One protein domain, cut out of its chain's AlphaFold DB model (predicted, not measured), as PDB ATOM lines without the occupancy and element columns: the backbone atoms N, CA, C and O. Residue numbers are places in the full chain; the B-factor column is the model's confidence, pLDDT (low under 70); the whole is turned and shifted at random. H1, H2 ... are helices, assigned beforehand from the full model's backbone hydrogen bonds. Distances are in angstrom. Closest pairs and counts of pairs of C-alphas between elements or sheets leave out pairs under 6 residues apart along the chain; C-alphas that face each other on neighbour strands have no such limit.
ATOM      1  N   THR A  29      92.025 151.163 155.016       75.94
ATOM      2  CA  THR A  29      92.666 150.219 154.086       75.94
ATOM      3  C   THR A  29      93.123 150.873 152.785       75.94
ATOM      4  O   THR A  29      94.078 150.392 152.181       75.94
ATOM      5  N   THR A  30      92.465 151.952 152.354       78.50
ATOM      6  CA  THR A  30      92.825 152.704 151.141       78.50
ATOM      7  C   THR A  30      94.171 153.389 151.336       78.50
ATOM      8  O   THR A  30      95.077 153.214 150.525       78.50
ATOM      9  N   TRP A  31      94.336 154.070 152.476       80.88
ATOM     10  CA  TRP A  31      95.598 154.693 152.876       80.88
ATOM     11  C   TRP A  31      96.725 153.677 153.020       80.88
ATOM     12  O   TRP A  31      97.811 153.907 152.499       80.88
ATOM     13  N   ARG A  32      96.451 152.514 153.622       82.19
ATOM     14  CA  ARG A  32      97.439 151.432 153.713       82.19
ATOM     15  C   ARG A  32      97.951 151.008 152.335       82.19
ATOM     16  O   ARG A  32      99.160 150.961 152.130       82.19
ATOM     17  N   LYS A  33      97.045 150.728 151.391       80.75
ATOM     18  CA  LYS A  33      97.418 150.319 150.026       80.75
ATOM     19  C   LYS A  33      98.156 151.427 149.277       80.75
ATOM     20  O   LYS A  33      99.124 151.140 148.582       80.75
ATOM     21  N   ALA A  34      97.734 152.679 149.444       85.19
ATOM     22  CA  ALA A  34      98.408 153.826 148.844       85.19
ATOM     23  C   ALA A  34      99.850 153.964 149.358       85.19
ATOM     24  O   ALA A  34     100.773 154.074 148.554       85.19
ATOM     25  N   THR A  35     100.068 153.873 150.675       86.19
ATOM     26  CA  THR A  35     101.413 153.902 151.272       86.19
ATOM     27  C   THR A  35     102.270 152.725 150.803       86.19
ATOM     28  O   THR A  35     103.420 152.923 150.416       86.19
ATOM     29  N   GLN A  36     101.703 151.517 150.771       87.00
ATOM     30  CA  GLN A  36     102.386 150.316 150.283       87.00
ATOM     31  C   GLN A  36     102.832 150.455 148.817       87.00
ATOM     32  O   GLN A  36     103.972 150.119 148.492       87.00
ATOM     33  N   LEU A  37     101.962 150.966 147.936       86.69
ATOM     34  CA  LEU A  37     102.274 151.188 146.520       86.69
ATOM     35  C   LEU A  37     103.308 152.297 146.325       86.69
ATOM     36  O   LEU A  37     104.228 152.133 145.527       86.69
ATOM     37  N   LEU A  38     103.197 153.396 147.075       89.88
ATOM     38  CA  LEU A  38     104.156 154.498 147.023       89.88
ATOM     39  C   LEU A  38     105.556 154.026 147.424       89.88
ATOM     40  O   LEU A  38     106.530 154.321 146.737       89.88
ATOM     41  N   LEU A  39     105.668 153.258 148.507       87.94
ATOM     42  CA  LEU A  39     106.956 152.739 148.966       87.94
ATOM     43  C   LEU A  39     107.526 151.679 148.032       87.94
ATOM     44  O   LEU A  39     108.741 151.639 147.835       87.94
ATOM     45  N   LEU A  40     106.675 150.844 147.433       88.88
ATOM     46  CA  LEU A  40     107.099 149.913 146.393       88.88
ATOM     47  C   LEU A  40     107.665 150.673 145.184       88.88
ATOM     48  O   LEU A  40     108.769 150.367 144.743       88.88
ATOM     49  N   ALA A  41     106.962 151.703 144.706       90.81
ATOM     50  CA  ALA A  41     107.423 152.550 143.609       90.81
ATOM     51  C   ALA A  41     108.738 153.270 143.947       90.81
ATOM     52  O   ALA A  41     109.652 153.286 143.127       90.81
ATOM     53  N   MET A  42     108.876 153.788 145.172       90.69
ATOM     54  CA  MET A  42     110.119 154.399 145.651       90.69
ATOM     55  C   MET A  42     111.283 153.395 145.660       90.69
ATOM     56  O   MET A  42     112.379 153.725 145.216       90.69
ATOM     57  N   ASN A  43     111.063 152.157 146.117       90.69
ATOM     58  CA  ASN A  43     112.100 151.119 146.090       90.69
ATOM     59  C   ASN A  43     112.490 150.738 144.655       90.69
ATOM     60  O   ASN A  43     113.676 150.576 144.381       90.69
ATOM     61  N   ILE A  44     111.520 150.636 143.739       91.12
ATOM     62  CA  ILE A  44     111.781 150.388 142.312       91.12
ATOM     63  C   ILE A  44     112.600 151.537 141.716       91.12
ATOM     64  O   ILE A  44     113.582 151.287 141.022       91.12
ATOM     65  N   TYR A  45     112.246 152.784 142.024       92.81
ATOM     66  CA  TYR A  45     113.001 153.955 141.591       92.81
ATOM     67  C   TYR A  45     114.452 153.904 142.087       92.81
ATOM     68  O   TYR A  45     115.368 153.968 141.272       92.81
ATOM     69  N   ILE A  46     114.672 153.681 143.391       91.75
ATOM     70  CA  ILE A  46     116.018 153.534 143.975       91.75
ATOM     71  C   ILE A  46     116.796 152.406 143.287       91.75
ATOM     72  O   ILE A  46     117.968 152.593 142.962       91.75
ATOM     73  N   ALA A  47     116.154 151.261 143.025       90.88
ATOM     74  CA  ALA A  47     116.771 150.125 142.344       90.88
ATOM     75  C   ALA A  47     117.238 150.484 140.925       90.88
ATOM     76  O   ALA A  47     118.364 150.164 140.545       90.88
ATOM     77  N   ILE A  48     116.393 151.173 140.153       91.62
ATOM     78  CA  ILE A  48     116.697 151.597 138.780       91.62
ATOM     79  C   ILE A  48     117.822 152.638 138.780       91.62
ATOM     80  O   ILE A  48     118.794 152.488 138.042       91.62
ATOM     81  N   THR A  49     117.735 153.662 139.633       91.25
ATOM     82  CA  THR A  49     118.783 154.683 139.806       91.25
ATOM     83  C   THR A  49     120.121 154.041 140.175       91.25
ATOM     84  O   THR A  49     121.149 154.378 139.589       91.25
ATOM     85  N   PHE A  50     120.111 153.082 141.104       91.81
ATOM     86  CA  PHE A  50     121.307 152.342 141.502       91.81
ATOM     87  C   PHE A  50     121.872 151.506 140.349       91.81
ATOM     88  O   PHE A  50     123.080 151.506 140.129       91.81
ATOM     89  N   TRP A  51     121.014 150.850 139.566       91.06
ATOM     90  CA  TRP A  51     121.438 150.093 138.390       91.06
ATOM     91  C   TRP A  51     122.121 150.982 137.343       91.06
ATOM     92  O   TRP A  51     123.192 150.623 136.856       91.06
ATOM     93  N   TYR A  52     121.566 152.162 137.042       90.81
ATOM     94  CA  TYR A  52     122.210 153.125 136.141       90.81
ATOM     95  C   TYR A  52     123.554 153.618 136.682       90.81
ATOM     96  O   TYR A  52     124.519 153.680 135.924       90.81
ATOM     97  N   TRP A  53     123.643 153.901 137.987       91.69
ATOM     98  CA  TRP A  53     124.910 154.263 138.631       91.69
ATOM     99  C   TRP A  53     125.959 153.156 138.460       91.69
ATOM    100  O   TRP A  53     127.069 153.442 138.025       91.69
ATOM    101  N   VAL A  54     125.612 151.885 138.698       90.06
ATOM    102  CA  VAL A  54     126.543 150.759 138.486       90.06
ATOM    103  C   VAL A  54     126.954 150.640 137.014       90.06
ATOM    104  O   VAL A  54     128.141 150.508 136.715       90.06
ATOM    105  N   ARG A  55     126.001 150.742 136.079       89.12
ATOM    106  CA  ARG A  55     126.284 150.669 134.635       89.12
ATOM    107  C   ARG A  55     127.211 151.785 134.161       89.12
ATOM    108  O   ARG A  55     128.067 151.509 133.327       89.12
ATOM    109  N   TYR A  56     127.090 152.990 134.711       88.25
ATOM    110  CA  TYR A  56     127.984 154.109 134.410       88.25
ATOM    111  C   TYR A  56     129.456 153.763 134.651       88.25
ATOM    112  O   TYR A  56     130.299 154.006 133.785       88.25
ATOM    113  N   TYR A  57     129.758 153.136 135.791       86.62
ATOM    114  CA  TYR A  57     131.122 152.715 136.114       86.62
ATOM    115  C   TYR A  57     131.556 151.461 135.344       86.62
ATOM    116  O   TYR A  57     132.709 151.387 134.929       86.62
ATOM    117  N   GLU A  58     130.651 150.510 135.086       87.19
ATOM    118  CA  GLU A  58     130.959 149.322 134.271       87.19
ATOM    119  C   GLU A  58     131.305 149.671 132.819       87.19
ATOM    120  O   GLU A  58     132.158 149.024 132.215       87.19
ATOM    121  N   THR A  59     130.641 150.673 132.236       87.31
ATOM    122  CA  THR A  59     130.830 151.043 130.827       87.31
ATOM    123  C   THR A  59     131.833 152.180 130.630       87.31
ATOM    124  O   THR A  59     131.798 152.849 129.593       87.31
ATOM    125  N   ALA A  60     132.709 152.410 131.614       84.75
ATOM    126  CA  ALA A  60     133.738 153.448 131.594       84.75
ATOM    127  C   ALA A  60     133.186 154.844 131.228       84.75
ATOM    128  O   ALA A  60     133.768 155.562 130.420       84.75
ATOM    129  N   SER A  61     132.066 155.240 131.844       81.81
ATOM    130  CA  SER A  61     131.426 156.562 131.690       81.81
ATOM    131  C   SER A  61     130.727 156.830 130.349       81.81
ATOM    132  O   SER A  61     130.439 157.979 130.024       81.81
ATOM    133  N   SER A  62     130.412 155.791 129.570       77.81
ATOM    134  CA  SER A  62     129.686 155.931 128.290       77.81
ATOM    135  C   SER A  62     128.159 156.041 128.415       77.81
ATOM    136  O   SER A  62     127.482 156.326 127.430       77.81
ATOM    137  N   THR A  63     127.596 155.796 129.601       84.81
ATOM    138  CA  THR A  63     126.148 155.877 129.862       84.81
ATOM    139  C   THR A  63     125.807 157.113 130.701       84.81
ATOM    140  O   THR A  63     126.684 157.889 131.072       84.81
ATOM    141  N   THR A  64     124.524 157.363 130.963       82.12
ATOM    142  CA  THR A  64     124.075 158.539 131.725       82.12
ATOM    143  C   THR A  64     124.598 158.509 133.163       82.12
ATOM    144  O   THR A  64     124.386 157.531 133.879       82.12
ATOM    145  N   PHE A  65     125.237 159.597 133.606       84.50
ATOM    146  CA  PHE A  65     125.654 159.747 134.998       84.50
ATOM    147  C   PHE A  65     124.446 160.007 135.900       84.50
ATOM    148  O   PHE A  65     123.651 160.916 135.662       84.50
ATOM    149  N   VAL A  66     124.341 159.225 136.965       86.12
ATOM    150  CA  VAL A  66     123.332 159.368 138.015       86.12
ATOM    151  C   VAL A  66     124.058 159.223 139.344       86.12
ATOM    152  O   VAL A  66     124.916 158.362 139.444       86.12
ATOM    153  N   ALA A  67     123.767 160.035 140.360       86.62
ATOM    154  CA  ALA A  67     124.436 159.913 141.661       86.62
ATOM    155  C   ALA A  67     124.017 158.628 142.409       86.62
ATOM    156  O   ALA A  67     122.879 158.173 142.271       86.62
ATOM    157  N   ARG A  68     124.909 158.070 143.249       85.12
ATOM    158  CA  ARG A  68     124.596 156.896 144.087       85.12
ATOM    159  C   ARG A  68     123.422 157.231 145.020       85.12
ATOM    160  O   ARG A  68     123.568 158.119 145.864       85.12
ATOM    161  N   PRO A  69     122.274 156.540 144.920       86.69
ATOM    162  CA  PRO A  69     121.133 156.838 145.773       86.69
ATOM    163  C   PRO A  69     121.427 156.408 147.213       86.69
ATOM    164  O   PRO A  69     121.593 155.223 147.477       86.69
ATOM    165  N   GLY A  70     121.422 157.341 148.171       84.81
ATOM    166  CA  GLY A  70     121.656 157.023 149.592       84.81
ATOM    167  C   GLY A  70     120.640 156.037 150.189       84.81
ATOM    168  O   GLY A  70     120.949 155.324 151.138       84.81
ATOM    169  N   GLY A  71     119.448 155.932 149.589       84.94
ATOM    170  CA  GLY A  71     118.431 154.951 149.972       84.94
ATOM    171  C   GLY A  71     118.860 153.491 149.792       84.94
ATOM    172  O   GLY A  71     118.310 152.631 150.479       84.94
ATOM    173  N   ILE A  72     119.861 153.205 148.943       87.00
ATOM    174  CA  ILE A  72     120.382 151.841 148.751       87.00
ATOM    175  C   ILE A  72     120.942 151.263 150.052       87.00
ATOM    176  O   ILE A  72     120.786 150.079 150.332       87.00
ATOM    177  N   GLU A  73     121.509 152.119 150.904       86.19
ATOM    178  CA  GLU A  73     122.080 151.724 152.187       86.19
ATOM    179  C   GLU A  73     121.026 151.195 153.170       86.19
ATOM    180  O   GLU A  73     121.351 150.439 154.086       86.19
ATOM    181  N   GLY A  74     119.748 151.520 152.947       86.00
ATOM    182  CA  GLY A  74     118.629 150.965 153.708       86.00
ATOM    183  C   GLY A  74     118.457 149.454 153.527       86.00
ATOM    184  O   GLY A  74     117.847 148.807 154.379       86.00
ATOM    185  N   TRP A  75     119.011 148.869 152.461       86.69
ATOM    186  CA  TRP A  75     118.998 147.419 152.234       86.69
ATOM    187  C   TRP A  75     120.139 146.687 152.954       86.69
ATOM    188  O   TRP A  75     120.193 145.459 152.921       86.69
ATOM    189  N   LEU A  76     121.027 147.419 153.641       88.94
ATOM    190  CA  LEU A  76     122.219 146.885 154.298       88.94
ATOM    191  C   LEU A  76     122.149 147.074 155.826       88.94
ATOM    192  O   LEU A  76     122.968 147.784 156.417       88.94
ATOM    193  N   PRO A  77     121.198 146.406 156.513       86.88
ATOM    194  CA  PRO A  77     120.968 146.599 157.945       86.88
ATOM    195  C   PRO A  77     122.163 146.173 158.807       86.88
ATOM    196  O   PRO A  77     122.376 146.743 159.874       86.88
ATOM    197  N   ILE A  78     122.966 145.204 158.351       88.31
ATOM    198  CA  ILE A  78     124.171 144.746 159.064       88.31
ATOM    199  C   ILE A  78     125.238 145.849 159.071       88.31
ATOM    200  O   ILE A  78     125.825 146.119 160.116       88.31
ATOM    201  N   ALA A  79     125.440 146.533 157.940       88.94
ATOM    202  CA  ALA A  79     126.356 147.669 157.852       88.94
ATOM    203  C   ALA A  79     125.880 148.833 158.734       88.94
ATOM    204  O   ALA A  79     126.671 149.412 159.477       88.94
ATOM    205  N   GLY A  80     124.569 149.107 158.735       90.62
ATOM    206  CA  GLY A  80     123.962 150.077 159.649       90.62
ATOM    207  C   GLY A  80     124.191 149.733 161.125       90.62
ATOM    208  O   GLY A  80     124.506 150.621 161.914       90.62
ATOM    209  N   LEU A  81     124.094 148.451 161.497       91.69
ATOM    210  CA  LEU A  81     124.297 147.979 162.871       91.69
ATOM    211  C   LEU A  81     125.759 148.118 163.312       91.69
ATOM    212  O   LEU A  81     126.029 148.587 164.418       91.69
ATOM    213  N   MET A  82     126.698 147.733 162.447       90.62
ATOM    214  CA  MET A  82     128.133 147.874 162.702       90.62
ATOM    215  C   MET A  82     128.522 149.346 162.887       90.62
ATOM    216  O   MET A  82     129.170 149.690 163.876       90.62
ATOM    217  N   ASN A  83     128.052 150.225 161.999       90.69
ATOM    218  CA  ASN A  83     128.290 151.664 162.088       90.69
ATOM    219  C   ASN A  83     127.634 152.311 163.314       90.69
ATOM    220  O   ASN A  83     128.237 153.183 163.939       90.69
ATOM    221  N   LEU A  84     126.437 151.857 163.700       91.25
ATOM    222  CA  LEU A  84     125.784 152.312 164.926       91.25
ATOM    223  C   LEU A  84     126.633 151.973 166.153       91.25
ATOM    224  O   LEU A  84     126.876 152.837 166.992       91.25
ATOM    225  N   LYS A  85     127.139 150.738 166.240       90.81
ATOM    226  CA  LYS A  85     128.028 150.336 167.333       90.81
ATOM    227  C   LYS A  85     129.331 151.139 167.336       90.81
ATOM    228  O   LYS A  85     129.767 151.571 168.402       90.81
ATOM    229  N   TYR A  86     129.946 151.340 166.169       90.50
ATOM    230  CA  TYR A  86     131.143 152.172 166.043       90.50
ATOM    231  C   TYR A  86     130.889 153.574 166.608       90.50
ATOM    232  O   TYR A  86     131.590 153.990 167.524       90.50
ATOM    233  N   SER A  87     129.822 154.240 166.162       90.81
ATOM    234  CA  SER A  87     129.458 155.585 166.618       90.81
ATOM    235  C   SER A  87     129.186 155.651 168.126       90.81
ATOM    236  O   SER A  87     129.677 156.548 168.807       90.81
ATOM    237  N   LEU A  88     128.490 154.655 168.687       91.62
ATOM    238  CA  LEU A  88     128.220 154.587 170.129       91.62
ATOM    239  C   LEU A  88     129.478 154.367 170.982       91.62
ATOM    240  O   LEU A  88     129.498 154.763 172.143       91.62
ATOM    241  N   THR A  89     130.507 153.716 170.435       90.12
ATOM    242  CA  THR A  89     131.736 153.387 171.179       90.12
ATOM    243  C   THR A  89     132.820 154.448 171.036       90.12
ATOM    244  O   THR A  89     133.560 154.678 171.988       90.12
ATOM    245  N   THR A  90     132.922 155.102 169.878       88.88
ATOM    246  CA  THR A  90     133.952 156.119 169.601       88.88
ATOM    247  C   THR A  90     133.442 157.550 169.743       88.88
ATOM    248  O   THR A  90     134.248 158.474 169.835       88.88
ATOM    249  N   GLY A  91     132.122 157.758 169.733       87.69
ATOM    250  CA  GLY A  91     131.510 159.085 169.663       87.69
ATOM    251  C   GLY A  91     131.684 159.775 168.304       87.69
ATOM    252  O   GLY A  91     131.370 160.957 168.181       87.69
ATOM    253  N   GLN A  92     132.194 159.070 167.286       86.31
ATOM    254  CA  GLN A  92     132.470 159.623 165.962       86.31
ATOM    255  C   GLN A  92     131.481 159.118 164.912       86.31
ATOM    256  O   GLN A  92     131.129 157.939 164.871       86.31
ATOM    257  N   LEU A  93     131.079 160.009 164.002       84.06
ATOM    258  CA  LEU A  93     130.266 159.626 162.852       84.06
ATOM    259  C   LEU A  93     131.125 158.877 161.818       84.06
ATOM    260  O   LEU A  93     132.204 159.359 161.465       84.06
ATOM    261  N   PRO A  94     130.667 157.720 161.310       80.62
ATOM    262  CA  PRO A  94     131.394 156.982 160.287       80.62
ATOM    263  C   PRO A  94     131.390 157.759 158.964       80.62
ATOM    264  O   PRO A  94     130.360 158.283 158.543       80.62
ATOM    265  N   SER A  95     132.535 157.802 158.283       75.25
ATOM    266  CA  SER A  95     132.682 158.448 156.969       75.25
ATOM    267  C   SER A  95     132.064 157.636 155.824       75.25
ATOM    268  O   SER A  95     131.739 158.184 154.774       75.25
ATOM    269  N   VAL A  96     131.877 156.331 156.032       76.31
ATOM    270  CA  VAL A  96     131.395 155.366 155.040       76.31
ATOM    271  C   VAL A  96     130.111 154.713 155.556       76.31
ATOM    272  O   VAL A  96     130.059 154.258 156.698       76.31
ATOM    273  N   HIS A  97     129.071 154.651 154.721       79.12
ATOM    274  CA  HIS A  97     127.745 154.116 155.064       79.12
ATOM    275  C   HIS A  97     127.036 154.809 156.250       79.12
ATOM    276  O   HIS A  97     126.385 154.166 157.084       79.12
ATOM    277  N   ALA A  98     127.166 156.134 156.359       83.00
ATOM    278  CA  ALA A  98     126.473 156.916 157.385       83.00
ATOM    279  C   ALA A  98     124.941 156.871 157.221       83.00
ATOM    280  O   ALA A  98     124.213 156.868 158.219       83.00
ATOM    281  N   ALA A  99     124.440 156.782 155.982       85.75
ATOM    282  CA  ALA A  99     123.007 156.697 155.734       85.75
ATOM    283  C   ALA A  99     122.439 155.357 156.224       85.75
ATOM    284  O   ALA A  99     121.365 155.357 156.822       85.75
ATOM    285  N   ALA A 100     123.175 154.243 156.098       87.12
ATOM    286  CA  ALA A 100     122.783 152.938 156.643       87.12
ATOM    287  C   ALA A 100     122.489 153.006 158.151       87.12
ATOM    288  O   ALA A 100     121.485 152.474 158.626       87.12
ATOM    289  N   MET A 101     123.362 153.682 158.907       90.25
ATOM    290  CA  MET A 101     123.214 153.860 160.353       90.25
ATOM    291  C   MET A 101     121.971 154.690 160.684       90.25
ATOM    292  O   MET A 101     121.152 154.276 161.503       90.25
ATOM    293  N   LEU A 102     121.812 155.845 160.033       89.31
ATOM    294  CA  LEU A 102     120.681 156.743 160.277       89.31
ATOM    295  C   LEU A 102     119.346 156.097 159.888       89.31
ATOM    296  O   LEU A 102     118.380 156.192 160.644       89.31
ATOM    297  N   LEU A 103     119.300 155.393 158.755       88.31
ATOM    298  CA  LEU A 103     118.121 154.649 158.311       88.31
ATOM    299  C   LEU A 103     117.777 153.521 159.286       88.31
ATOM    300  O   LEU A 103     116.608 153.363 159.629       88.31
ATOM    301  N   LEU A 104     118.771 152.780 159.789       89.75
ATOM    302  CA  LEU A 104     118.540 151.744 160.796       89.75
ATOM    303  C   LEU A 104     117.952 152.334 162.082       89.75
ATOM    304  O   LEU A 104     116.951 151.822 162.586       89.75
ATOM    305  N   VAL A 105     118.538 153.418 162.601       90.50
ATOM    306  CA  VAL A 105     118.037 154.094 163.808       90.50
ATOM    307  C   VAL A 105     116.614 154.599 163.582       90.50
ATOM    308  O   VAL A 105     115.743 154.344 164.412       90.50
ATOM    309  N   ALA A 106     116.346 155.236 162.440       88.81
ATOM    310  CA  ALA A 106     115.007 155.684 162.080       88.81
ATOM    311  C   ALA A 106     114.020 154.509 162.039       88.81
ATOM    312  O   ALA A 106     112.962 154.574 162.662       88.81
ATOM    313  N   PHE A 107     114.372 153.398 161.384       87.19
ATOM    314  CA  PHE A 107     113.520 152.211 161.343       87.19
ATOM    315  C   PHE A 107     113.268 151.617 162.729       87.19
ATOM    316  O   PHE A 107     112.136 151.215 162.996       87.19
ATOM    317  N   ILE A 108     114.260 151.598 163.623       88.06
ATOM    318  CA  ILE A 108     114.089 151.122 165.004       88.06
ATOM    319  C   ILE A 108     113.148 152.047 165.779       88.06
ATOM    320  O   ILE A 108     112.168 151.569 166.349       88.06
ATOM    321  N   VAL A 109     113.400 153.357 165.766       89.06
ATOM    322  CA  VAL A 109     112.581 154.351 166.478       89.06
ATOM    323  C   VAL A 109     111.136 154.288 165.999       89.06
ATOM    324  O   VAL A 109     110.212 154.164 166.803       89.06
ATOM    325  N   ILE A 110     110.929 154.291 164.683       85.19
ATOM    326  CA  ILE A 110     109.588 154.232 164.113       85.19
ATOM    327  C   ILE A 110     108.923 152.884 164.435       85.19
ATOM    328  O   ILE A 110     107.740 152.854 164.779       85.19
ATOM    329  N   SER A 111     109.666 151.772 164.400       83.94
ATOM    330  CA  SER A 111     109.140 150.454 164.785       83.94
ATOM    331  C   SER A 111     108.720 150.396 166.253       83.94
ATOM    332  O   SER A 111     107.727 149.744 166.572       83.94
ATOM    333  N   LEU A 112     109.429 151.083 167.152       85.19
ATOM    334  CA  LEU A 112     109.065 151.148 168.569       85.19
ATOM    335  C   LEU A 112     107.807 152.000 168.794       85.19
ATOM    336  O   LEU A 112     106.929 151.598 169.560       85.19
ATOM    337  N   LEU A 113     107.685 153.126 168.084       85.94
ATOM    338  CA  LEU A 113     106.549 154.050 168.201       85.94
ATOM    339  C   LEU A 113     105.262 153.485 167.581       85.94
ATOM    340  O   LEU A 113     104.194 153.543 168.188       85.94
ATOM    341  N   LEU A 114     105.358 152.914 166.379       79.44
ATOM    342  CA  LEU A 114     104.210 152.458 165.584       79.44
ATOM    343  C   LEU A 114     103.964 150.939 165.686       79.44
ATOM    344  O   LEU A 114     102.965 150.429 165.166       79.44
ATOM    345  N   LYS A 115     104.846 150.192 166.368       79.50
ATOM    346  CA  LYS A 115     104.763 148.735 166.588       79.50
ATOM    347  C   LYS A 115     104.428 147.977 165.291       79.50
ATOM    348  O   LYS A 115     105.026 148.185 164.237       79.50
ATOM    349  N   LYS A 116     103.434 147.086 165.353       66.12
ATOM    350  CA  LYS A 116     103.006 146.205 164.257       66.12
ATOM    351  C   LYS A 116     102.402 146.962 163.065       66.12
ATOM    352  O   LYS A 116     102.316 146.388 161.980       66.12
ATOM    353  N   ALA A 117     101.996 148.223 163.246       66.12
ATOM    354  CA  ALA A 117     101.464 149.034 162.155       66.12
ATOM    355  C   ALA A 117     102.565 149.414 161.156       66.12
ATOM    356  O   ALA A 117     102.318 149.397 159.955       66.12
ATOM    357  N   PHE A 118     103.798 149.646 161.617       72.00
ATOM    358  CA  PHE A 118     104.892 150.051 160.736       72.00
ATOM    359  C   PHE A 118     105.256 148.982 159.706       72.00
ATOM    360  O   PHE A 118     105.240 149.249 158.509       72.00
ATOM    361  N   CYS A 119     105.510 147.743 160.142       72.19
ATOM    362  CA  CYS A 119     105.903 146.667 159.228       72.19
ATOM    363  C   CYS A 119     104.808 146.334 158.200       72.19
ATOM    364  O   CYS A 119     105.122 145.937 157.084       72.19
ATOM    365  N   SER A 120     103.533 146.516 158.561       69.69
ATOM    366  CA  SER A 120     102.385 146.254 157.682       69.69
ATOM    367  C   SER A 120     102.184 147.329 156.603       69.69
ATOM    368  O   SER A 120     101.554 147.051 155.579       69.69
ATOM    369  N   TRP A 121     102.709 148.538 156.825       71.44
ATOM    370  CA  TRP A 121     102.563 149.684 155.922       71.44
ATOM    371  C   TRP A 121     103.848 149.989 155.151       71.44
ATOM    372  O   TRP A 121     103.766 150.409 154.000       71.44
ATOM    373  N   LEU A 122     105.017 149.765 155.764       73.00
ATOM    374  CA  LEU A 122     106.304 150.166 155.202       73.00
ATOM    375  C   LEU A 122     107.011 149.065 154.396       73.00
ATOM    376  O   LEU A 122     107.819 149.369 153.526       73.00
ATOM    377  N   CYS A 123     106.760 147.786 154.694       78.25
ATOM    378  CA  CYS A 123     107.556 146.698 154.127       78.25
ATOM    379  C   CYS A 123     107.156 146.396 152.665       78.25
ATOM    380  O   CYS A 123     106.078 145.835 152.451       78.25
ATOM    381  N   PRO A 124     108.019 146.667 151.662       73.44
ATOM    382  CA  PRO A 124     107.707 146.372 150.261       73.44
ATOM    383  C   PRO A 124     107.586 144.861 150.002       73.44
ATOM    384  O   PRO A 124     106.777 144.438 149.181       73.44
ATOM    385  N   VAL A 125     108.327 144.039 150.756       75.75
ATOM    386  CA  VAL A 125     108.258 142.569 150.684       75.75
ATOM    387  C   VAL A 125     106.894 142.058 151.149       75.75
ATOM    388  O   VAL A 125     106.334 141.153 150.536       75.75
ATOM    389  N   GLY A 126     106.328 142.666 152.198       75.94
ATOM    390  CA  GLY A 126     104.981 142.341 152.667       75.94
ATOM    391  C   GLY A 126     103.926 142.647 151.606       75.94
ATOM    392  O   GLY A 126     103.085 141.800 151.324       75.94
ATOM    393  N   THR A 127     104.023 143.812 150.958       79.31
ATOM    394  CA  THR A 127     103.134 144.192 149.847       79.31
ATOM    395  C   THR A 127     103.225 143.207 148.684       79.31
ATOM    396  O   THR A 127     102.202 142.794 148.145       79.31
ATOM    397  N   LEU A 128     104.442 142.804 148.307       79.19
ATOM    398  CA  LEU A 128     104.657 141.847 147.223       79.19
ATOM    399  C   LEU A 128     104.075 140.468 147.564       79.19
ATOM    400  O   LEU A 128     103.408 139.858 146.734       79.19
ATOM    401  N   SER A 129     104.278 140.004 148.798       77.44
ATOM    402  CA  SER A 129     103.732 138.739 149.298       77.44
ATOM    403  C   SER A 129     102.196 138.745 149.340       77.44
ATOM    404  O   SER A 129     101.572 137.774 148.910       77.44
ATOM    405  N   GLU A 130     101.572 139.854 149.758       78.50
ATOM    406  CA  GLU A 130     100.112 140.034 149.684       78.50
ATOM    407  C   GLU A 130      99.616 139.994 148.229       78.50
ATOM    408  O   GLU A 130      98.630 139.318 147.937       78.50
ATOM    409  N   LEU A 131     100.326 140.649 147.302       80.00
ATOM    410  CA  LEU A 131      99.969 140.675 145.881       80.00
ATOM    411  C   LEU A 131     100.038 139.278 145.242       80.00
ATOM    412  O   LEU A 131      99.128 138.889 144.508       80.00
ATOM    413  N   ILE A 132     101.094 138.517 145.544       80.25
ATOM    414  CA  ILE A 132     101.282 137.137 145.072       80.25
ATOM    415  C   ILE A 132     100.194 136.224 145.651       80.25
ATOM    416  O   ILE A 132      99.602 135.436 144.914       80.25
ATOM    417  N   GLY A 133      99.876 136.363 146.941       76.31
ATOM    418  CA  GLY A 133      98.820 135.582 147.589       76.31
ATOM    419  C   GLY A 133      97.421 135.877 147.036       76.31
ATOM    420  O   GLY A 133      96.631 134.954 146.819       76.31
ATOM    421  N   ASP A 134      97.115 137.145 146.750       78.44
ATOM    422  CA  ASP A 134      95.858 137.551 146.110       78.44
ATOM    423  C   ASP A 134      95.760 137.027 144.667       78.44
ATOM    424  O   ASP A 134      94.688 136.586 144.238       78.44
ATOM    425  N   LEU A 135      96.876 137.033 143.927       80.62
ATOM    426  CA  LEU A 135      96.960 136.471 142.578       80.62
ATOM    427  C   LEU A 135      96.745 134.949 142.593       80.62
ATOM    428  O   LEU A 135      95.927 134.442 141.825       80.62
ATOM    429  N   GLY A 136      97.408 134.235 143.506       77.44
ATOM    430  CA  GLY A 136      97.239 132.792 143.695       77.44
ATOM    431  C   GLY A 136      95.805 132.415 144.074       77.44
ATOM    432  O   GLY A 136      95.241 131.472 143.518       77.44
ATOM    433  N   ASN A 137      95.157 133.208 144.934       78.19
ATOM    434  CA  ASN A 137      93.756 132.994 145.300       78.19
ATOM    435  C   ASN A 137      92.807 133.132 144.102       78.19
ATOM    436  O   ASN A 137      91.877 132.342 143.956       78.19
ATOM    437  N   LYS A 138      93.041 134.133 143.242       78.69
ATOM    438  CA  LYS A 138      92.236 134.342 142.032       78.69
ATOM    439  C   LYS A 138      92.429 133.233 141.000       78.69
ATOM    440  O   LYS A 138      91.464 132.899 140.324       78.69
ATOM    441  N   LEU A 139      93.641 132.685 140.876       79.94
ATOM    442  CA  LEU A 139      93.931 131.624 139.907       79.94
ATOM    443  C   LEU A 139      93.449 130.241 140.368       79.94
ATOM    444  O   LEU A 139      92.887 129.502 139.566       79.94
ATOM    445  N   PHE A 140      93.677 129.880 141.635       77.62
ATOM    446  CA  PHE A 140      93.517 128.495 142.100       77.62
ATOM    447  C   PHE A 140      92.387 128.288 143.115       77.62
ATOM    448  O   PHE A 140      91.980 127.148 143.335       77.62
ATOM    449  N   GLY A 141      91.873 129.344 143.759       66.50
ATOM    450  CA  GLY A 141      90.724 129.289 144.679       66.50
ATOM    451  C   GLY A 141      90.894 128.437 145.952       66.50
ATOM    452  O   GLY A 141      90.039 128.482 146.837       66.50
ATOM    453  N   ARG A 142      91.982 127.666 146.079       60.75
ATOM    454  CA  ARG A 142      92.332 126.838 147.238       60.75
ATOM    455  C   ARG A 142      93.670 127.282 147.805       60.75
ATOM    456  O   ARG A 142      94.673 127.311 147.105       60.75
ATOM    457  N   GLN A 143      93.659 127.605 149.091       66.06
ATOM    458  CA  GLN A 143      94.819 128.092 149.822       66.06
ATOM    459  C   GLN A 143      95.187 127.062 150.884       66.06
ATOM    460  O   GLN A 143      94.385 126.781 151.779       66.06
ATOM    461  N   CYS A 144      96.387 126.499 150.790       65.00
ATOM    462  CA  CYS A 144      96.916 125.622 151.823       65.00
ATOM    463  C   CYS A 144      97.464 126.479 152.968       65.00
ATOM    464  O   CYS A 144      98.229 127.422 152.757       65.00
ATOM    465  N   VAL A 145      97.065 126.157 154.197       70.19
ATOM    466  CA  VAL A 145      97.655 126.756 155.397       70.19
ATOM    467  C   VAL A 145      98.928 125.982 155.720       70.19
ATOM    468  O   VAL A 145      98.910 124.750 155.738       70.19
ATOM    469  N   LEU A 146     100.032 126.690 155.961       68.81
ATOM    470  CA  LEU A 146     101.302 126.050 156.290       68.81
ATOM    471  C   LEU A 146     101.161 125.249 157.604       68.81
ATOM    472  O   LEU A 146     100.693 125.806 158.606       68.81
ATOM    473  N   PRO A 147     101.541 123.957 157.645       77.25
ATOM    474  CA  PRO A 147     101.464 123.171 158.869       77.25
ATOM    475  C   PRO A 147     102.400 123.755 159.934       77.25
ATOM    476  O   PRO A 147     103.542 124.118 159.648       77.25
ATOM    477  N   ARG A 148     101.932 123.813 161.189       77.69
ATOM    478  CA  ARG A 148     102.656 124.452 162.309       77.69
ATOM    479  C   ARG A 148     104.075 123.913 162.508       77.69
ATOM    480  O   ARG A 148     104.962 124.675 162.870       77.69
ATOM    481  N   TRP A 149     104.291 122.624 162.247       83.56
ATOM    482  CA  TRP A 149     105.608 121.990 162.348       83.56
ATOM    483  C   TRP A 149     106.630 122.554 161.350       83.56
ATOM    484  O   TRP A 149     107.811 122.557 161.664       83.56
ATOM    485  N   LEU A 150     106.198 123.087 160.201       80.44
ATOM    486  CA  LEU A 150     107.089 123.716 159.223       80.44
ATOM    487  C   LEU A 150     107.232 125.233 159.446       80.44
ATOM    488  O   LEU A 150     108.298 125.785 159.194       80.44
ATOM    489  N   ASP A 151     106.215 125.911 159.988       82.12
ATOM    490  CA  ASP A 151     106.310 127.344 160.334       82.12
ATOM    491  C   ASP A 151     107.373 127.602 161.417       82.12
ATOM    492  O   ASP A 151     108.208 128.495 161.276       82.12
ATOM    493  N   ILE A 152     107.397 126.779 162.472       85.81
ATOM    494  CA  ILE A 152     108.324 126.922 163.606       85.81
ATOM    495  C   ILE A 152     109.807 126.917 163.178       85.81
ATOM    496  O   ILE A 152     110.511 127.862 163.544       85.81
ATOM    497  N   PRO A 153     110.318 125.931 162.411       87.06
ATOM    498  CA  PRO A 153     111.715 125.923 161.985       87.06
ATOM    499  C   PRO A 153     112.024 127.059 161.008       87.06
ATOM    500  O   PRO A 153     113.048 127.718 161.176       87.06
ATOM    501  N   LEU A 154     111.135 127.367 160.050       84.38
ATOM    502  CA  LEU A 154     111.332 128.495 159.123       84.38
ATOM    503  C   LEU A 154     111.447 129.827 159.877       84.38
ATOM    504  O   LEU A 154     112.299 130.665 159.569       84.38
ATOM    505  N   ARG A 155     110.624 130.006 160.912       84.62
ATOM    506  CA  ARG A 155     110.694 131.157 161.812       84.62
ATOM    507  C   ARG A 155     111.973 131.140 162.652       84.62
ATOM    508  O   ARG A 155     112.588 132.190 162.828       84.62
ATOM    509  N   GLY A 156     112.388 129.968 163.127       89.62
ATOM    510  CA  GLY A 156     113.623 129.761 163.884       89.62
ATOM    511  C   GLY A 156     114.873 130.184 163.111       89.62
ATOM    512  O   GLY A 156     115.695 130.917 163.658       89.62
ATOM    513  N   VAL A 157     114.978 129.823 161.826       90.88
ATOM    514  CA  VAL A 157     116.122 130.189 160.963       90.88
ATOM    515  C   VAL A 157     116.331 131.704 160.914       90.88
ATOM    516  O   VAL A 157     117.460 132.172 161.053       90.88
ATOM    517  N   LYS A 158     115.253 132.490 160.795       86.38
ATOM    518  CA  LYS A 158     115.334 133.960 160.805       86.38
ATOM    519  C   LYS A 158     115.961 134.492 162.097       86.38
ATOM    520  O   LYS A 158     116.808 135.380 162.040       86.38
ATOM    521  N   TYR A 159     115.530 133.986 163.252       90.62
ATOM    522  CA  TYR A 159     116.036 134.448 164.547       90.62
ATOM    523  C   TYR A 159     117.445 133.938 164.840       90.62
ATOM    524  O   TYR A 159     118.236 134.674 165.423       90.62
ATOM    525  N   LEU A 160     117.783 132.732 164.385       93.25
ATOM    526  CA  LEU A 160     119.137 132.191 164.475       93.25
ATOM    527  C   LEU A 160     120.106 133.056 163.667       93.25
ATOM    528  O   LEU A 160     121.120 133.501 164.197       93.25
ATOM    529  N   LEU A 161     119.756 133.372 162.420       90.12
ATOM    530  CA  LEU A 161     120.567 134.217 161.546       90.12
ATOM    531  C   LEU A 161     120.702 135.643 162.102       90.12
ATOM    532  O   LEU A 161     121.802 136.190 162.132       90.12
ATOM    533  N   LEU A 162     119.614 136.222 162.626       89.81
ATOM    534  CA  LEU A 162     119.664 137.510 163.322       89.81
ATOM    535  C   LEU A 162     120.603 137.463 164.539       89.81
ATOM    536  O   LEU A 162     121.438 138.350 164.698       89.81
ATOM    537  N   SER A 163     120.480 136.428 165.377       91.69
ATOM    538  CA  SER A 163     121.317 136.238 166.565       91.69
ATOM    539  C   SER A 163     122.786 136.081 166.192       91.69
ATOM    540  O   SER A 163     123.643 136.653 166.855       91.69
ATOM    541  N   PHE A 164     123.082 135.345 165.121       92.81
ATOM    542  CA  PHE A 164     124.435 135.158 164.611       92.81
ATOM    543  C   PHE A 164     125.076 136.488 164.195       92.81
ATOM    544  O   PHE A 164     126.168 136.820 164.661       92.81
ATOM    545  N   PHE A 165     124.386 137.296 163.381       90.12
ATOM    546  CA  PHE A 165     124.915 138.597 162.962       90.12
ATOM    547  C   PHE A 165     125.051 139.578 164.124       90.12
ATOM    548  O   PHE A 165     126.046 140.299 164.200       90.12
ATOM    549  N   LEU A 166     124.085 139.586 165.045       90.50
ATOM    550  CA  LEU A 166     124.148 140.421 166.239       90.50
ATOM    551  C   LEU A 166     125.336 140.025 167.123       90.50
ATOM    552  O   LEU A 166     126.086 140.890 167.560       90.50
ATOM    553  N   TYR A 167     125.544 138.725 167.331       92.38
ATOM    554  CA  TYR A 167     126.662 138.191 168.104       92.38
ATOM    555  C   TYR A 167     128.015 138.627 167.526       92.38
ATOM    556  O   TYR A 167     128.836 139.192 168.248       92.38
ATOM    557  N   ILE A 168     128.219 138.463 166.214       89.75
ATOM    558  CA  ILE A 168     129.463 138.885 165.548       89.75
ATOM    559  C   ILE A 168     129.653 140.404 165.643       89.75
ATOM    560  O   ILE A 168     130.734 140.869 166.010       89.75
ATOM    561  N   ALA A 169     128.609 141.185 165.353       86.44
ATOM    562  CA  ALA A 169     128.682 142.643 165.413       86.44
ATOM    563  C   ALA A 169     129.018 143.142 166.833       86.44
ATOM    564  O   ALA A 169     129.803 144.080 166.999       86.44
ATOM    565  N   LEU A 170     128.473 142.503 167.873       87.00
ATOM    566  CA  LEU A 170     128.733 142.860 169.270       87.00
ATOM    567  C   LEU A 170     130.127 142.440 169.753       87.00
ATOM    568  O   LEU A 170     130.722 143.176 170.538       87.00
ATOM    569  N   LEU A 171     130.695 141.351 169.238       90.56
ATOM    570  CA  LEU A 171     132.048 140.911 169.598       90.56
ATOM    571  C   LEU A 171     133.167 141.723 168.939       90.56
ATOM    572  O   LEU A 171     134.217 141.912 169.547       90.56
ATOM    573  N   MET A 172     132.971 142.225 167.715       88.62
ATOM    574  CA  MET A 172     134.038 142.946 167.007       88.62
ATOM    575  C   MET A 172     134.405 144.278 167.684       88.62
ATOM    576  O   MET A 172     133.524 145.118 167.860       88.62
ATOM    577  N   PRO A 173     135.676 144.566 168.007       91.81
ATOM    578  CA  PRO A 173     136.053 145.867 168.556       91.81
ATOM    579  C   PRO A 173     135.799 146.994 167.542       91.81
ATOM    580  O   PRO A 173     135.839 146.771 166.330       91.81
ATOM    581  N   ALA A 174     135.572 148.217 168.028       88.50
ATOM    582  CA  ALA A 174     135.253 149.378 167.186       88.50
ATOM    583  C   ALA A 174     136.295 149.610 166.078       88.50
ATOM    584  O   ALA A 174     135.946 149.879 164.931       88.50
ATOM    585  N   GLN A 175     137.572 149.401 166.399       89.25
ATOM    586  CA  GLN A 175     138.669 149.520 165.445       89.25
ATOM    587  C   GLN A 175     138.571 148.496 164.300       89.25
ATOM    588  O   GLN A 175     138.785 148.842 163.140       89.25
ATOM    589  N   ALA A 176     138.201 147.245 164.597       89.44
ATOM    590  CA  ALA A 176     138.019 146.216 163.571       89.44
ATOM    591  C   ALA A 176     136.833 146.541 162.654       89.44
ATOM    592  O   ALA A 176     136.918 146.325 161.447       89.44
ATOM    593  N   ILE A 177     135.758 147.112 163.209       87.50
ATOM    594  CA  ILE A 177     134.613 147.584 162.425       87.50
ATOM    595  C   ILE A 177     135.051 148.689 161.464       87.50
ATOM    596  O   ILE A 177     134.740 148.617 160.281       87.50
ATOM    597  N   HIS A 178     135.817 149.671 161.939       87.56
ATOM    598  CA  HIS A 178     136.315 150.754 161.091       87.56
ATOM    599  C   HIS A 178     137.168 150.232 159.924       87.56
ATOM    600  O   HIS A 178     136.913 150.579 158.771       87.56
ATOM    601  N   TYR A 179     138.117 149.327 160.195       89.25
ATOM    602  CA  TYR A 179     138.925 148.707 159.139       89.25
ATOM    603  C   TYR A 179     138.091 147.871 158.163       89.25
ATOM    604  O   TYR A 179     138.326 147.929 156.957       89.25
ATOM    605  N   PHE A 180     137.096 147.127 158.655       88.25
ATOM    606  CA  PHE A 180     136.188 146.375 157.794       88.25
ATOM    607  C   PHE A 180     135.364 147.303 156.897       88.25
ATOM    608  O   PHE A 180     135.231 147.023 155.712       88.25
ATOM    609  N   MET A 181     134.859 148.421 157.426       85.75
ATOM    610  CA  MET A 181     134.031 149.374 156.678       85.75
ATOM    611  C   MET A 181     134.814 150.166 155.628       85.75
ATOM    612  O   MET A 181     134.228 150.552 154.616       85.75
ATOM    613  N   LEU A 182     136.119 150.357 155.830       87.12
ATOM    614  CA  LEU A 182     137.034 150.933 154.840       87.12
ATOM    615  C   LEU A 182     137.540 149.914 153.811       87.12
ATOM    616  O   LEU A 182     138.192 150.298 152.839       87.12
ATOM    617  N   SER A 183     137.273 148.623 154.013       89.88
ATOM    618  CA  SER A 183     137.724 147.599 153.081       89.88
ATOM    619  C   SER A 183     137.065 147.783 151.704       89.88
ATOM    620  O   SER A 183     135.909 148.198 151.605       89.88
ATOM    621  N   PRO A 184     137.744 147.416 150.603       87.75
ATOM    622  CA  PRO A 184     137.131 147.483 149.276       87.75
ATOM    623  C   PRO A 184     135.874 146.607 149.185       87.75
ATOM    624  O   PRO A 184     134.969 146.894 148.409       87.75
ATOM    625  N   TYR A 185     135.793 145.554 150.006       86.94
ATOM    626  CA  TYR A 185     134.638 144.672 150.058       86.94
ATOM    627  C   TYR A 185     133.377 145.384 150.562       86.94
ATOM    628  O   TYR A 185     132.329 145.251 149.935       86.94
ATOM    629  N   SER A 186     133.461 146.131 151.666       85.69
ATOM    630  CA  SER A 186     132.310 146.828 152.259       85.69
ATOM    631  C   SER A 186     131.839 148.006 151.415       85.69
ATOM    632  O   SER A 186     130.656 148.320 151.425       85.69
ATOM    633  N   VAL A 187     132.732 148.660 150.672       84.62
ATOM    634  CA  VAL A 187     132.370 149.799 149.813       84.62
ATOM    635  C   VAL A 187     131.533 149.360 148.609       84.62
ATOM    636  O   VAL A 187     130.662 150.106 148.179       84.62
ATOM    637  N   VAL A 188     131.764 148.147 148.096       88.12
ATOM    638  CA  VAL A 188     131.083 147.613 146.899       88.12
ATOM    639  C   VAL A 188     130.110 146.471 147.205       88.12
ATOM    640  O   VAL A 188     129.696 145.739 146.305       88.12
ATOM    641  N   MET A 189     129.759 146.253 148.473       89.00
ATOM    642  CA  MET A 189     128.904 145.127 148.875       89.00
ATOM    643  C   MET A 189     127.478 145.225 148.305       89.00
ATOM    644  O   MET A 189     126.872 144.203 147.990       89.00
ATOM    645  N   ASP A 190     126.960 146.439 148.119       89.38
ATOM    646  CA  ASP A 190     125.694 146.729 147.435       89.38
ATOM    647  C   ASP A 190     125.764 146.386 145.938       89.38
ATOM    648  O   ASP A 190     124.846 145.766 145.395       89.38
ATOM    649  N   VAL A 191     126.884 146.703 145.282       90.69
ATOM    650  CA  VAL A 191     127.145 146.324 143.884       90.69
ATOM    651  C   VAL A 191     127.232 144.808 143.748       90.69
ATOM    652  O   VAL A 191     126.606 144.241 142.858       90.69
ATOM    653  N   LYS A 192     127.929 144.126 144.664       89.50
ATOM    654  CA  LYS A 192     127.988 142.655 144.691       89.50
ATOM    655  C   LYS A 192     126.620 142.020 144.907       89.50
ATOM    656  O   LYS A 192     126.327 140.991 144.306       89.50
ATOM    657  N   MET A 193     125.777 142.625 145.744       90.25
ATOM    658  CA  MET A 193     124.397 142.177 145.920       90.25
ATOM    659  C   MET A 193     123.621 142.275 144.601       90.25
ATOM    660  O   MET A 193     122.942 141.323 144.223       90.25
ATOM    661  N   LEU A 194     123.736 143.396 143.880       89.81
ATOM    662  CA  LEU A 194     123.112 143.554 142.563       89.81
ATOM    663  C   LEU A 194     123.661 142.546 141.550       89.81
ATOM    664  O   LEU A 194     122.892 141.963 140.787       89.81
ATOM    665  N   ASP A 195     124.972 142.327 141.553       89.31
ATOM    666  CA  ASP A 195     125.631 141.406 140.635       89.31
ATOM    667  C   ASP A 195     125.195 139.953 140.865       89.31
ATOM    668  O   ASP A 195     124.899 139.239 139.909       89.31
ATOM    669  N   PHE A 196     125.003 139.553 142.128       88.69
ATOM    670  CA  PHE A 196     124.399 138.266 142.485       88.69
ATOM    671  C   PHE A 196     123.004 138.079 141.869       88.69
ATOM    672  O   PHE A 196     122.679 136.983 141.414       88.69
ATOM    673  N   PHE A 197     122.182 139.135 141.818       86.00
ATOM    674  CA  PHE A 197     120.865 139.083 141.175       86.00
ATOM    675  C   PHE A 197     120.937 139.151 139.640       86.00
ATOM    676  O   PHE A 197     120.095 138.560 138.966       86.00
ATOM    677  N   ARG A 198     121.926 139.843 139.063       86.75
ATOM    678  CA  ARG A 198     122.127 139.901 137.601       86.75
ATOM    679  C   ARG A 198     122.642 138.578 137.045       86.75
ATOM    680  O   ARG A 198     122.178 138.135 136.000       86.75
ATOM    681  N   HIS A 199     123.559 137.944 137.765       87.00
ATOM    682  CA  HIS A 199     124.217 136.700 137.386       87.00
ATOM    683  C   HIS A 199     123.794 135.565 138.325       87.00
ATOM    684  O   HIS A 199     124.625 134.856 138.895       87.00
ATOM    685  N   MET A 200     122.479 135.398 138.515       86.12
ATOM    686  CA  MET A 200     121.952 134.338 139.374       86.12
ATOM    687  C   MET A 200     122.342 132.959 138.837       86.12
ATOM    688  O   MET A 200     121.981 132.580 137.722       86.12
ATOM    689  N   GLY A 201     123.038 132.181 139.668       88.25
ATOM    690  CA  GLY A 201     123.342 130.783 139.378       88.25
ATOM    691  C   GLY A 201     122.075 129.934 139.238       88.25
ATOM    692  O   GLY A 201     121.018 130.248 139.793       88.25
ATOM    693  N   THR A 202     122.193 128.808 138.535       89.69
ATOM    694  CA  THR A 202     121.077 127.884 138.269       89.69
ATOM    695  C   THR A 202     120.399 127.398 139.552       89.69
ATOM    696  O   THR A 202     119.173 127.375 139.629       89.69
ATOM    697  N   ALA A 203     121.174 127.095 140.598       88.81
ATOM    698  CA  ALA A 203     120.645 126.687 141.899       88.81
ATOM    699  C   ALA A 203     119.787 127.781 142.564       88.81
ATOM    700  O   ALA A 203     118.715 127.488 143.100       88.81
ATOM    701  N   THR A 204     120.221 129.044 142.496       86.38
ATOM    702  CA  THR A 204     119.470 130.192 143.027       86.38
ATOM    703  C   THR A 204     118.174 130.384 142.253       86.38
ATOM    704  O   THR A 204     117.117 130.532 142.862       86.38
ATOM    705  N   LEU A 205     118.235 130.307 140.921       89.62
ATOM    706  CA  LEU A 205     117.059 130.437 140.061       89.62
ATOM    707  C   LEU A 205     116.016 129.352 140.361       89.62
ATOM    708  O   LEU A 205     114.835 129.666 140.523       89.62
ATOM    709  N   ILE A 206     116.452 128.092 140.495       91.06
ATOM    710  CA  ILE A 206     115.575 126.966 140.850       91.06
ATOM    711  C   ILE A 206     114.943 127.210 142.223       91.06
ATOM    712  O   ILE A 206     113.726 127.119 142.363       91.06
ATOM    713  N   SER A 207     115.747 127.583 143.219       87.50
ATOM    714  CA  SER A 207     115.273 127.815 144.590       87.50
ATOM    715  C   SER A 207     114.238 128.941 144.655       87.50
ATOM    716  O   SER A 207     113.173 128.769 145.246       87.50
ATOM    717  N   VAL A 208     114.508 130.077 144.004       87.00
ATOM    718  CA  VAL A 208     113.581 131.218 143.945       87.00
ATOM    719  C   VAL A 208     112.296 130.843 143.209       87.00
ATOM    720  O   VAL A 208     111.210 131.152 143.693       87.00
ATOM    721  N   THR A 209     112.395 130.131 142.085       87.38
ATOM    722  CA  THR A 209     111.223 129.686 141.314       87.38
ATOM    723  C   THR A 209     110.345 128.743 142.136       87.38
ATOM    724  O   THR A 209     109.132 128.937 142.205       87.38
ATOM    725  N   VAL A 210     110.943 127.768 142.829       88.62
ATOM    726  CA  VAL A 210     110.215 126.853 143.721       88.62
ATOM    727  C   VAL A 210     109.528 127.625 144.847       88.62
ATOM    728  O   VAL A 210     108.349 127.391 145.109       88.62
ATOM    729  N   LEU A 211     110.217 128.581 145.478       83.88
ATOM    730  CA  LEU A 211     109.636 129.413 146.537       83.88
ATOM    731  C   LEU A 211     108.493 130.298 146.026       83.88
ATOM    732  O   LEU A 211     107.483 130.436 146.717       83.88
ATOM    733  N   LEU A 212     108.617 130.871 144.828       83.50
ATOM    734  CA  LEU A 212     107.563 131.675 144.206       83.50
ATOM    735  C   LEU A 212     106.325 130.831 143.908       83.50
ATOM    736  O   LEU A 212     105.220 131.225 144.279       83.50
ATOM    737  N   ILE A 213     106.505 129.652 143.309       83.44
ATOM    738  CA  ILE A 213     105.405 128.721 143.033       83.44
ATOM    739  C   ILE A 213     104.755 128.277 144.346       83.44
ATOM    740  O   ILE A 213     103.537 128.357 144.482       83.44
ATOM    741  N   ALA A 214     105.547 127.883 145.345       81.31
ATOM    742  CA  ALA A 214     105.036 127.496 146.658       81.31
ATOM    743  C   ALA A 214     104.236 128.631 147.328       81.31
ATOM    744  O   ALA A 214     103.191 128.379 147.930       81.31
ATOM    745  N   SER A 215     104.672 129.883 147.163       76.00
ATOM    746  CA  SER A 215     103.991 131.069 147.705       76.00
ATOM    747  C   SER A 215     102.642 131.366 147.034       76.00
ATOM    748  O   SER A 215     101.809 132.036 147.636       76.00
ATOM    749  N   LEU A 216     102.381 130.853 145.824       77.12
ATOM    750  CA  LEU A 216     101.055 130.951 145.191       77.12
ATOM    751  C   LEU A 216     100.027 130.023 145.852       77.12
ATOM    752  O   LEU A 216      98.834 130.328 145.851       77.12
ATOM    753  N   PHE A 217     100.481 128.900 146.416       74.19
ATOM    754  CA  PHE A 217      99.621 127.898 147.052       74.19
ATOM    755  C   PHE A 217      99.493 128.086 148.568       74.19
ATOM    756  O   PHE A 217      98.480 127.693 149.155       74.19
ATOM    757  N   ILE A 218     100.509 128.668 149.210       69.50
ATOM    758  CA  ILE A 218     100.567 128.849 150.662       69.50
ATOM    759  C   ILE A 218     100.079 130.247 151.034       69.50
ATOM    760  O   ILE A 218     100.647 131.252 150.616       69.50
ATOM    761  N   ARG A 219      99.063 130.326 151.898       63.53
ATOM    762  CA  ARG A 219      98.639 131.608 152.472       63.53
ATOM    763  C   ARG A 219      99.431 131.928 153.733       63.53
ATOM    764  O   ARG A 219      99.431 131.150 154.685       63.53
ATOM    765  N   HIS A 220     100.036 133.112 153.757       57.22
ATOM    766  CA  HIS A 220     100.575 133.713 154.974       57.22
ATOM    767  C   HIS A 220      99.403 134.120 155.884       57.22
ATOM    768  O   HIS A 220      98.550 134.914 155.479       57.22
TER     769      HIS A 220
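What this domain is: This is residues 29 to 220 of the 221 residues of the protein "Putative 4Fe-4S membrane protein" of Shigella sonnei (UniProt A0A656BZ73). Two open rings of helices are joined at one end by H3 and at the other by H6, and the space between H4 and H7 is left empty. In the first ring H1 and H4 make two long edges, with H2 and H5 bridging them; the second runs through H7, H8, H9, H10 and H11 and is closed by a short parallel pairing of residues 144 to 145 with 218 to 219. The free residues 147 to 161, largely in H7, stick out. The printed part has 192 residues with eleven named helices, H1 to H11 in chain order, and no named strand: the class is all helix, the packing mostly crossed, few touching pairs being near parallel. It is only just compact, close to loose, with a radius of gyration of the C-alphas of 19.3 A and spans of 54 by 43 by 38 A.

How they stand to each other: H1, residues 29 to 58, touches H2, residues 70 to 75, with residues 46 to 50 alone; the closest C-alphas, of Ile 46 and Gly 71, are 6.6 A apart. H3, residues 77 to 90, touches H4, residues 98 to 114, about perpendicular at 80 degrees, with C-alphas of Gly 80 and Met 101 closest at 3.9 A. H2 touches H4, closest at Glu 73 and Ala 100, C-alphas 4.7 A apart. H5, residues 116 to 122, touches H4 only at the corner, and only just, with 3 pairs of C-alphas within 8 A; it touches H1 at Gln 36 and Trp 121, closest C-alphas 5.7 A apart. H6, residues 124 to 140, touches H1 through residues 124 to 127 alone, closest C-alphas Leu 40 and Pro 124 at 5.3 A. H7, residues 148 to 171, touches H3 with residues 165 to 170 alone, at a shallow tilt of 33 degrees, only just short of steep; the closest C-alphas, of Met 82 and Ala 169, are 5.9 A apart. H8, residues 174 to 181, touches H3, closest C-alphas Tyr 86 and Ala 174 at 5.1 A. H9, residues 184 to 187, is close to H8 but not clearly touching, and meets H10, residues 189 to 198, only through their link. H10 is close to H1 but not clearly touching, closest C-alphas Val 54 and Val 191 at 7.0 A. H11, residues 202 to 217, touches H6 with residues 215 to 217 alone, closest C-alphas Gly 136 and Leu 216 at 4.5 A. H4 and H7 are apart. Every O i to N i+4 pair is within hydrogen-bond range in H3, H4, H6, H8 and H10; H1 has 25 of 26, H5 2 of 3, H7 18 of 20, H11 11 of 12, and H2 0 of 2 but 3 of 3 O i to N i+3 pairs, while H9 is too short for such a pair.

Where its parts are: H1 begins at C-alpha 29, (92.666, 150.219, 154.086), and is 43.1 A long; H7 is 34.5 A, H6 24.2 A, H4 24.1 A and H11 23.2 A. H11 ends at C-alpha 217, (99.621, 127.898, 147.052).

The domain as a whole: The C-alphas farthest apart, of Thr 90 and Gly 141, are 56.7 A apart. The printed part has no cut, and the link from H1 to H2 is long. Mean pLDDT of the printed part is 84.5; residues 116 to 117, 120, 141 to 144, 146 and 218 to 220 are under 70.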